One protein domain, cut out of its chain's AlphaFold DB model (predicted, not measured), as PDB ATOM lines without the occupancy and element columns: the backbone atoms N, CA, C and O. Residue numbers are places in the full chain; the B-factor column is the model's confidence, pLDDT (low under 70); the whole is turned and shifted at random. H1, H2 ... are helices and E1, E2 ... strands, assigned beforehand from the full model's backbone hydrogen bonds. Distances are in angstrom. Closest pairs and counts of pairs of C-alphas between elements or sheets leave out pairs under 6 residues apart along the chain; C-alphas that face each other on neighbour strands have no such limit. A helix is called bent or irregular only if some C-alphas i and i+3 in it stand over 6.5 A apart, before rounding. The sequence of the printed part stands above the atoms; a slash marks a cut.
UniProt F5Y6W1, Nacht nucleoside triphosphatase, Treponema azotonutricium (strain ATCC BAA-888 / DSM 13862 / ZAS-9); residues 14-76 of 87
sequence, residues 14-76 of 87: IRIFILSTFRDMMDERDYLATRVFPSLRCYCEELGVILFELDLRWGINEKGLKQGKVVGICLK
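AT A GLANCE: This is residues 14 to 76 of the 87 residues of the protein "Nacht nucleoside triphosphatase" of Treponema azotonutricium (strain ATCC BAA-888 / DSM 13862 / ZAS-9) (UniProt F5Y6W1). Two parallel strands, E1 and E2, form a narrow ribbon; the long bent helix H1 joins them, its second arm packed on E2, and past E2 the short helices H2 and H3 fold back toward E1. The 63 printed residues include, in order, E1, H1, E2, H2, H3, class mixed; E1, H1, E2 make a strand-helix-strand unit, parallel strands with a helix between, its crossover right-handed. The whole is flat, 39 by 27 by 14 A, only just loose, close to compact, radius of gyration of the C-alphas 13.2 A.

HOW THE PARTS SIT: E1, residues 14 to 18, and E2, residues 50 to 55, are parallel at 11 degrees; N 16 and O 52, 2.8 A apart, are within hydrogen-bond range. H1, residues 26 to 46, assigned as one helix by its hydrogen bonds, is bent: C-alphas 34 and 37 are 6.9 A apart. Its arms H1a, residues 26 to 34, and H1b, residues 37 to 46, stand at a shallow tilt of 31 degrees. The closest C-alphas of H1b and E2, Arg 41 and Leu 51, are 5.8 A apart. H2, residues 62 to 66, and H3, residues 69 to 74, are close but not clearly touching, closest C-alphas Gly 64 and Val 70, 6.5 A. In H1a, H1b, H2 and H3 every O i to N i+4 pair is within hydrogen-bond range.

IN THESE COORDINATES: E1 begins at C-alpha 14 (48.665, -6.949, 2.970) and spans 13.2 A, H1a 12.1 A, H1b 14.2 A, E2 16.6 A. H3 ends at C-alpha 74 (52.825, -13.653, -8.032).

THE WHOLE: The farthest C-alphas, Glu 46 and Gln 67, are 39.3 A apart. The printed part has no cut and no long link. The model's pLDDT is under 70 at residues 20 to 24 and 57 to 76.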
ATOM      1  N   ILE A  14      49.728  -6.548   3.890       85.62
ATOM      2  CA  ILE A  14      48.665  -6.949   2.970       85.62
ATOM      3  C   ILE A  14      49.222  -6.842   1.554       85.62
ATOM      4  O   ILE A  14      49.833  -5.837   1.196       85.62
ATOM      5  N   ARG A  15      49.034  -7.895   0.752       84.19
ATOM      6  CA  ARG A  15      49.435  -7.913  -0.659       84.19
ATOM      7  C   ARG A  15      48.218  -8.158  -1.538       84.19
ATOM      8  O   ARG A  15      47.543  -9.169  -1.367       84.19
ATOM      9  N   ILE A  16      47.955  -7.243  -2.465       84.75
ATOM     10  CA  ILE A  16      46.855  -7.318  -3.426       84.75
ATOM     11  C   ILE A  16      47.451  -7.570  -4.806       84.75
ATOM     12  O   ILE A  16      48.296  -6.810  -5.266       84.75
ATOM     13  N   PHE A  17      46.994  -8.624  -5.474       81.81
ATOM     14  CA  PHE A  17      47.399  -8.965  -6.835       81.81
ATOM     15  C   PHE A  17      46.185  -8.875  -7.753       81.81
ATOM     16  O   PHE A  17      45.203  -9.581  -7.525       81.81
ATOM     17  N   ILE A  18      46.249  -8.040  -8.792       78.19
ATOM     18  CA  ILE A  18      45.158  -7.927  -9.768       78.19
ATOM     19  C   ILE A  18      45.479  -8.778 -10.999       78.19
ATOM     20  O   ILE A  18      46.343  -8.441 -11.817       78.19
ATOM     21  N   LEU A  19      44.729  -9.867 -11.158       74.38
ATOM     22  CA  LEU A  19      44.770 -10.752 -12.320       74.38
ATOM     23  C   LEU A  19      43.528 -10.499 -13.188       74.38
ATOM     24  O   LEU A  19      42.407 -10.615 -12.709       74.38
ATOM     25  N   SER A  20      43.717 -10.188 -14.468       66.00
ATOM     26  CA  SER A  20      42.673 -10.266 -15.499       66.00
ATOM     27  C   SER A  20      43.343 -10.583 -16.833       66.00
ATOM     28  O   SER A  20      44.572 -10.550 -16.953       66.00
ATOM     29  N   THR A  21      42.544 -10.883 -17.847       63.19
ATOM     30  CA  THR A  21      42.956 -10.755 -19.243       63.19
ATOM     31  C   THR A  21      43.526  -9.347 -19.444       63.19
ATOM     32  O   THR A  21      42.864  -8.350 -19.181       63.19
ATOM     33  N   PHE A  22      44.786  -9.252 -19.871       58.66
ATOM     34  CA  PHE A  22      45.583  -8.011 -19.920       58.66
ATOM     35  C   PHE A  22      45.001  -6.863 -20.764       58.66
ATOM     36  O   PHE A  22      45.595  -5.792 -20.826       58.66
ATOM     37  N   ARG A  23      43.894  -7.108 -21.463       64.12
ATOM     38  CA  ARG A  23      43.225  -6.160 -22.357       64.12
ATOM     39  C   ARG A  23      41.889  -5.666 -21.810       64.12
ATOM     40  O   ARG A  23      41.321  -4.757 -22.400       64.12
ATOM     41  N   ASP A  24      41.430  -6.230 -20.696       68.50
ATOM     42  CA  ASP A  24      40.116  -5.938 -20.138       68.50
ATOM     43  C   ASP A  24      40.246  -5.161 -18.824       68.50
ATOM     44  O   ASP A  24      41.240  -5.283 -18.099       68.50
ATOM     45  N   MET A  25      39.201  -4.394 -18.507       78.44
ATOM     46  CA  MET A  25      39.048  -3.619 -17.268       78.44
ATOM     47  C   MET A  25      40.103  -2.521 -17.056       78.44
ATOM     48  O   MET A  25      40.588  -2.305 -15.944       78.44
ATOM     49  N   MET A  26      40.527  -1.866 -18.139       80.38
ATOM     50  CA  MET A  26      41.570  -0.836 -18.087       80.38
ATOM     51  C   MET A  26      41.139   0.376 -17.258       80.38
ATOM     52  O   MET A  26      41.906   0.815 -16.403       80.38
ATOM     53  N   ASP A  27      39.904   0.843 -17.447       86.88
ATOM     54  CA  ASP A  27      39.361   2.004 -16.735       86.88
ATOM     55  C   ASP A  27      39.162   1.705 -15.243       86.88
ATOM     56  O   ASP A  27      39.506   2.514 -14.381       86.88
ATOM     57  N   GLU A  28      38.675   0.511 -14.901       86.88
ATOM     58  CA  GLU A  28      38.514   0.071 -13.516       86.88
ATOM     59  C   GLU A  28      39.869  -0.076 -12.821       86.88
ATOM     60  O   GLU A  28      40.014   0.299 -11.656       86.88
ATOM     61  N   ARG A  29      40.887  -0.580 -13.528       85.00
ATOM     62  CA  ARG A  29      42.260  -0.668 -13.010       85.00
ATOM     63  C   ARG A  29      42.881   0.709 -12.808       85.00
ATOM     64  O   ARG A  29      43.538   0.926 -11.791       85.00
ATOM     65  N   ASP A  30      42.640   1.648 -13.717       86.75
ATOM     66  CA  ASP A  30      43.070   3.036 -13.543       86.75
ATOM     67  C   ASP A  30      42.359   3.696 -12.365       86.75
ATOM     68  O   ASP A  30      42.997   4.383 -11.563       86.75
ATOM     69  N   TYR A  31      41.071   3.422 -12.173       90.44
ATOM     70  CA  TYR A  31      40.335   3.877 -11.000       90.44
ATOM     71  C   TYR A  31      40.896   3.278  -9.700       90.44
ATOM     72  O   TYR A  31      41.094   3.996  -8.713       90.44
ATOM     73  N   LEU A  32      41.225   1.981  -9.694       88.62
ATOM     74  CA  LEU A  32      41.880   1.334  -8.558       88.62
ATOM     75  C   LEU A  32      43.227   1.997  -8.239       88.62
ATOM     76  O   LEU A  32      43.472   2.346  -7.086       88.62
ATOM     77  N   ALA A  33      44.066   2.225  -9.252       85.38
ATOM     78  CA  ALA A  33      45.394   2.815  -9.103       85.38
ATOM     79  C   ALA A  33      45.363   4.279  -8.643       85.38
ATOM     80  O   ALA A  33      46.160   4.677  -7.797       85.38
ATOM     81  N   THR A  34      44.445   5.079  -9.182       87.56
ATOM     82  CA  THR A  34      44.429   6.533  -8.957       87.56
ATOM     83  C   THR A  34      43.558   6.960  -7.780       87.56
ATOM     84  O   THR A  34      43.775   8.036  -7.227       87.56
ATOM     85  N   ARG A  35      42.567   6.149  -7.378       91.19
ATOM     86  CA  ARG A  35      41.587   6.528  -6.341       91.19
ATOM     87  C   ARG A  35      41.559   5.561  -5.168       91.19
ATOM     88  O   ARG A  35      41.607   6.000  -4.017       91.19
ATOM     89  N   VAL A  36      41.481   4.259  -5.439       92.19
ATOM     90  CA  VAL A  36      41.231   3.261  -4.387       92.19
ATOM     91  C   VAL A  36      42.500   2.929  -3.609       92.19
ATOM     92  O   VAL A  36      42.503   3.078  -2.390       92.19
ATOM     93  N   PHE A  37      43.587   2.527  -4.273       90.50
ATOM     94  CA  PHE A  37      44.829   2.141  -3.597       90.50
ATOM     95  C   PHE A  37      45.488   3.268  -2.801       90.50
ATOM     96  O   PHE A  37      45.926   2.981  -1.687       90.50
ATOM     97  N   PRO A  38      45.514   4.535  -3.262       90.06
ATOM     98  CA  PRO A  38      46.011   5.634  -2.440       90.06
ATOM     99  C   PRO A  38      45.220   5.788  -1.135       90.06
ATOM    100  O   PRO A  38      45.806   5.877  -0.058       90.06
ATOM    101  N   SER A  39      43.887   5.733  -1.221       92.19
ATOM    102  CA  SER A  39      43.006   5.832  -0.050       92.19
ATOM    103  C   SER A  39      43.186   4.639   0.894       92.19
ATOM    104  O   SER A  39      43.282   4.804   2.108       92.19
ATOM    105  N   LEU A  40      43.289   3.430   0.335       91.12
ATOM    106  CA  LEU A  40      43.477   2.200   1.098       91.12
ATOM    107  C   LEU A  40      44.852   2.153   1.775       91.12
ATOM    108  O   LEU A  40      44.960   1.676   2.900       91.12
ATOM    109  N   ARG A  41      45.895   2.678   1.122       88.50
ATOM    110  CA  ARG A  41      47.235   2.803   1.701       88.50
ATOM    111  C   ARG A  41      47.226   3.741   2.899       88.50
ATOM    112  O   ARG A  41      47.738   3.342   3.935       88.50
ATOM    113  N   CYS A  42      46.604   4.913   2.776       89.69
ATOM    114  CA  CYS A  42      46.467   5.857   3.888       89.69
ATOM    115  C   CYS A  42      45.799   5.181   5.100       89.69
ATOM    116  O   CYS A  42      46.352   5.163   6.196       89.69
ATOM    117  N   TYR A  43      44.679   4.491   4.866       92.38
ATOM    118  CA  TYR A  43      43.977   3.744   5.909       92.38
ATOM    119  C   TYR A  43      44.826   2.614   6.526       92.38
ATOM    120  O   TYR A  43      44.835   2.413   7.738       92.38
ATOM    121  N   CYS A  44      45.575   1.863   5.714       88.81
ATOM    122  CA  CYS A  44      46.483   0.834   6.221       88.81
ATOM    123  C   CYS A  44      47.641   1.427   7.036       88.81
ATOM    124  O   CYS A  44      48.017   0.848   8.057       88.81
ATOM    125  N   GLU A  45      48.189   2.569   6.621       86.94
ATOM    126  CA  GLU A  45      49.278   3.257   7.318       86.94
ATOM    127  C   GLU A  45      48.853   3.723   8.715       86.94
ATOM    128  O   GLU A  45      49.607   3.512   9.668       86.94
ATOM    129  N   GLU A  46      47.629   4.241   8.865       90.25
ATOM    130  CA  GLU A  46      47.032   4.581  10.169       90.25
ATOM    131  C   GLU A  46      46.958   3.371  11.114       90.25
ATOM    132  O   GLU A  46      47.135   3.499  12.326       90.25
ATOM    133  N   LEU A  47      46.763   2.172  10.561       89.06
ATOM    134  CA  LEU A  47      46.717   0.911  11.305       89.06
ATOM    135  C   LEU A  47      48.104   0.265  11.501       89.06
ATOM    136  O   LEU A  47      48.203  -0.836  12.048       89.06
ATOM    137  N   GLY A  48      49.186   0.901  11.038       87.25
ATOM    138  CA  GLY A  48      50.540   0.336  11.075       87.25
ATOM    139  C   GLY A  48      50.746  -0.857  10.127       87.25
ATOM    140  O   GLY A  48      51.676  -1.651  10.313       87.25
ATOM    141  N   VAL A  49      49.885  -0.989   9.117       89.06
ATOM    142  CA  VAL A  49      49.874  -2.060   8.115       89.06
ATOM    143  C   VAL A  49      50.514  -1.558   6.825       89.06
ATOM    144  O   VAL A  49      50.210  -0.472   6.343       89.06
ATOM    145  N   ILE A  50      51.391  -2.360   6.221       84.69
ATOM    146  CA  ILE A  50      51.961  -2.039   4.909       84.69
ATOM    147  C   ILE A  50      51.112  -2.700   3.826       84.69
ATOM    148  O   ILE A  50      50.974  -3.926   3.806       84.69
ATOM    149  N   LEU A  51      50.592  -1.890   2.908       85.00
ATOM    150  CA  LEU A  51      49.889  -2.354   1.720       85.00
ATOM    151  C   LEU A  51      50.840  -2.408   0.519       85.00
ATOM    152  O   LEU A  51      51.522  -1.430   0.217       85.00
ATOM    153  N   PHE A  52      50.848  -3.544  -0.175       83.50
ATOM    154  CA  PHE A  52      51.500  -3.713  -1.469       83.50
ATOM    155  C   PHE A  52      50.470  -4.127  -2.511       83.50
ATOM    156  O   PHE A  52      49.906  -5.217  -2.435       83.50
ATOM    157  N   GLU A  53      50.260  -3.289  -3.508       80.00
ATOM    158  CA  GLU A  53      49.479  -3.608  -4.689       80.00
ATOM    159  C   GLU A  53      50.394  -3.997  -5.853       80.00
ATOM    160  O   GLU A  53      51.437  -3.386  -6.092       80.00
ATOM    161  N   LEU A  54      50.003  -5.040  -6.579       77.00
ATOM    162  CA  LEU A  54      50.642  -5.445  -7.813       77.00
ATOM    163  C   LEU A  54      49.609  -5.574  -8.923       77.00
ATOM    164  O   LEU A  54      48.792  -6.501  -8.945       77.00
ATOM    165  N   ASP A  55      49.717  -4.665  -9.883       78.31
ATOM    166  CA  ASP A  55      49.038  -4.770 -11.159       78.31
ATOM    167  C   ASP A  55      49.999  -5.368 -12.198       78.31
ATOM    168  O   ASP A  55      51.038  -4.793 -12.527       78.31
ATOM    169  N   LEU A  56      49.637  -6.532 -12.747       72.06
ATOM    170  CA  LEU A  56      50.423  -7.210 -13.780       72.06
ATOM    171  C   LEU A  56      50.621  -6.398 -15.066       72.06
ATOM    172  O   LEU A  56      51.527  -6.713 -15.838       72.06
ATOM    173  N   ARG A  57      49.811  -5.359 -15.293       68.25
ATOM    174  CA  ARG A  57      49.968  -4.401 -16.387       68.25
ATOM    175  C   ARG A  57      51.296  -3.642 -16.283       68.25
ATOM    176  O   ARG A  57      51.873  -3.306 -17.308       68.25
ATOM    177  N   TRP A  58      51.769  -3.336 -15.070       62.84
ATOM    178  CA  TRP A  58      52.838  -2.352 -14.812       62.84
ATOM    179  C   TRP A  58      54.102  -2.995 -14.232       62.84
ATOM    180  O   TRP A  58      54.662  -2.520 -13.257       62.84
ATOM    181  N   GLY A  59      54.594  -4.093 -14.795       53.44
ATOM    182  CA  GLY A  59      55.819  -4.690 -14.232       53.44
ATOM    183  C   GLY A  59      56.288  -5.984 -14.859       53.44
ATOM    184  O   GLY A  59      57.297  -6.550 -14.441       53.44
ATOM    185  N   ILE A  60      55.580  -6.468 -15.874       56.31
ATOM    186  CA  ILE A  60      55.958  -7.674 -16.586       56.31
ATOM    187  C   ILE A  60      56.210  -7.263 -18.024       56.31
ATOM    188  O   ILE A  60      55.280  -6.977 -18.770       56.31
ATOM    189  N   ASN A  61      57.489  -7.246 -18.408       54.19
ATOM    190  CA  ASN A  61      57.887  -7.154 -19.810       54.19
ATOM    191  C   ASN A  61      57.025  -8.124 -20.631       54.19
ATOM    192  O   ASN A  61      56.896  -9.286 -20.242       54.19
ATOM    193  N   GLU A  62      56.491  -7.708 -21.781       55.47
ATOM    194  CA  GLU A  62      55.621  -8.544 -22.630       55.47
ATOM    195  C   GLU A  62      56.220  -9.939 -22.931       55.47
ATOM    196  O   GLU A  62      55.504 -10.926 -23.112       55.47
ATOM    197  N   LYS A  63      57.557 -10.056 -22.914       52.59
ATOM    198  CA  LYS A  63      58.297 -11.330 -23.001       52.59
ATOM    199  C   LYS A  63      58.054 -12.284 -21.819       52.59
ATOM    200  O   LYS A  63      57.975 -13.489 -22.030       52.59
ATOM    201  N   GLY A  64      57.949 -11.774 -20.593       55.44
ATOM    202  CA  GLY A  64      57.654 -12.551 -19.381       55.44
ATOM    203  C   GLY A  64      56.202 -13.029 -19.322       55.44
ATOM    204  O   GLY A  64      55.951 -14.153 -18.884       55.44
ATOM    205  N   LEU A  65      55.279 -12.223 -19.859       54.66
ATOM    206  CA  LEU A  65      53.881 -12.592 -20.102       54.66
ATOM    207  C   LEU A  65      53.779 -13.820 -21.015       54.66
ATOM    208  O   LEU A  65      53.164 -14.820 -20.651       54.66
ATOM    209  N   LYS A  66      54.440 -13.759 -22.179       54.16
ATOM    210  CA  LYS A  66      54.414 -14.820 -23.202       54.16
ATOM    211  C   LYS A  66      55.027 -16.144 -22.733       54.16
ATOM    212  O   LYS A  66      54.756 -17.177 -23.330       54.16
ATOM    213  N   GLN A  67      55.838 -16.128 -21.674       56.69
ATOM    214  CA  GLN A  67      56.490 -17.321 -21.121       56.69
ATOM    215  C   GLN A  67      55.742 -17.946 -19.928       56.69
ATOM    216  O   GLN A  67      56.263 -18.884 -19.333       56.69
ATOM    217  N   GLY A  68      54.573 -17.429 -19.516       56.16
ATOM    218  CA  GLY A  68      53.801 -17.993 -18.393       56.16
ATOM    219  C   GLY A  68      54.468 -17.858 -17.012       56.16
ATOM    220  O   GLY A  68      53.955 -18.357 -16.014       56.16
ATOM    221  N   LYS A  69      55.594 -17.139 -16.918       58.69
ATOM    222  CA  LYS A  69      56.382 -16.953 -15.682       58.69
ATOM    223  C   LYS A  69      55.721 -16.016 -14.667       58.69
ATOM    224  O   LYS A  69      56.163 -15.927 -13.527       58.69
ATOM    225  N   VAL A  70      54.656 -15.343 -15.085       58.00
ATOM    226  CA  VAL A  70      53.906 -14.345 -14.319       58.00
ATOM    227  C   VAL A  70      53.309 -14.922 -13.043       58.00
ATOM    228  O   VAL A  70      53.538 -14.398 -11.958       58.00
ATOM    229  N   VAL A  71      52.609 -16.049 -13.162       61.44
ATOM    230  CA  VAL A  71      51.961 -16.708 -12.022       61.44
ATOM    231  C   VAL A  71      53.004 -17.141 -10.988       61.44
ATOM    232  O   VAL A  71      52.805 -16.962  -9.790       61.44
ATOM    233  N   GLY A  72      54.167 -17.613 -11.445       62.44
ATOM    234  CA  GLY A  72      55.282 -17.987 -10.573       62.44
ATOM    235  C   GLY A  72      55.910 -16.810  -9.820       62.44
ATOM    236  O   GLY A  72      56.462 -17.010  -8.742       62.44
ATOM    237  N   ILE A  73      55.824 -15.586 -10.347       62.25
ATOM    238  CA  ILE A  73      56.259 -14.375  -9.638       62.25
ATOM    239  C   ILE A  73      55.209 -13.982  -8.593       62.25
ATOM    240  O   ILE A  73      55.571 -13.736  -7.446       62.25
ATOM    241  N   CYS A  74      53.921 -14.005  -8.944       56.62
ATOM    242  CA  CYS A  74      52.825 -13.653  -8.032       56.62
ATOM    243  C   CYS A  74      52.698 -14.603  -6.835       56.62
ATOM    244  O   CYS A  74      52.356 -14.172  -5.739       56.62
ATOM    245  N   LEU A  75      52.983 -15.893  -7.035       60.44
ATOM    246  CA  LEU A  75      52.892 -16.920  -5.992       60.44
ATOM    247  C   LEU A  75      54.151 -17.027  -5.120       60.44
ATOM    248  O   LEU A  75      54.164 -17.782  -4.144       60.44
ATOM    249  N   LYS A  76      55.229 -16.299  -5.441       61.84
ATOM    250  CA  LYS A  76      56.407 -16.268  -4.569       61.84
ATOM    251  C   LYS A  76      56.069 -15.551  -3.267       61.84
ATOM    252  O   LYS A  76      55.349 -14.566  -3.231       61.84
TER     253      LYS A  76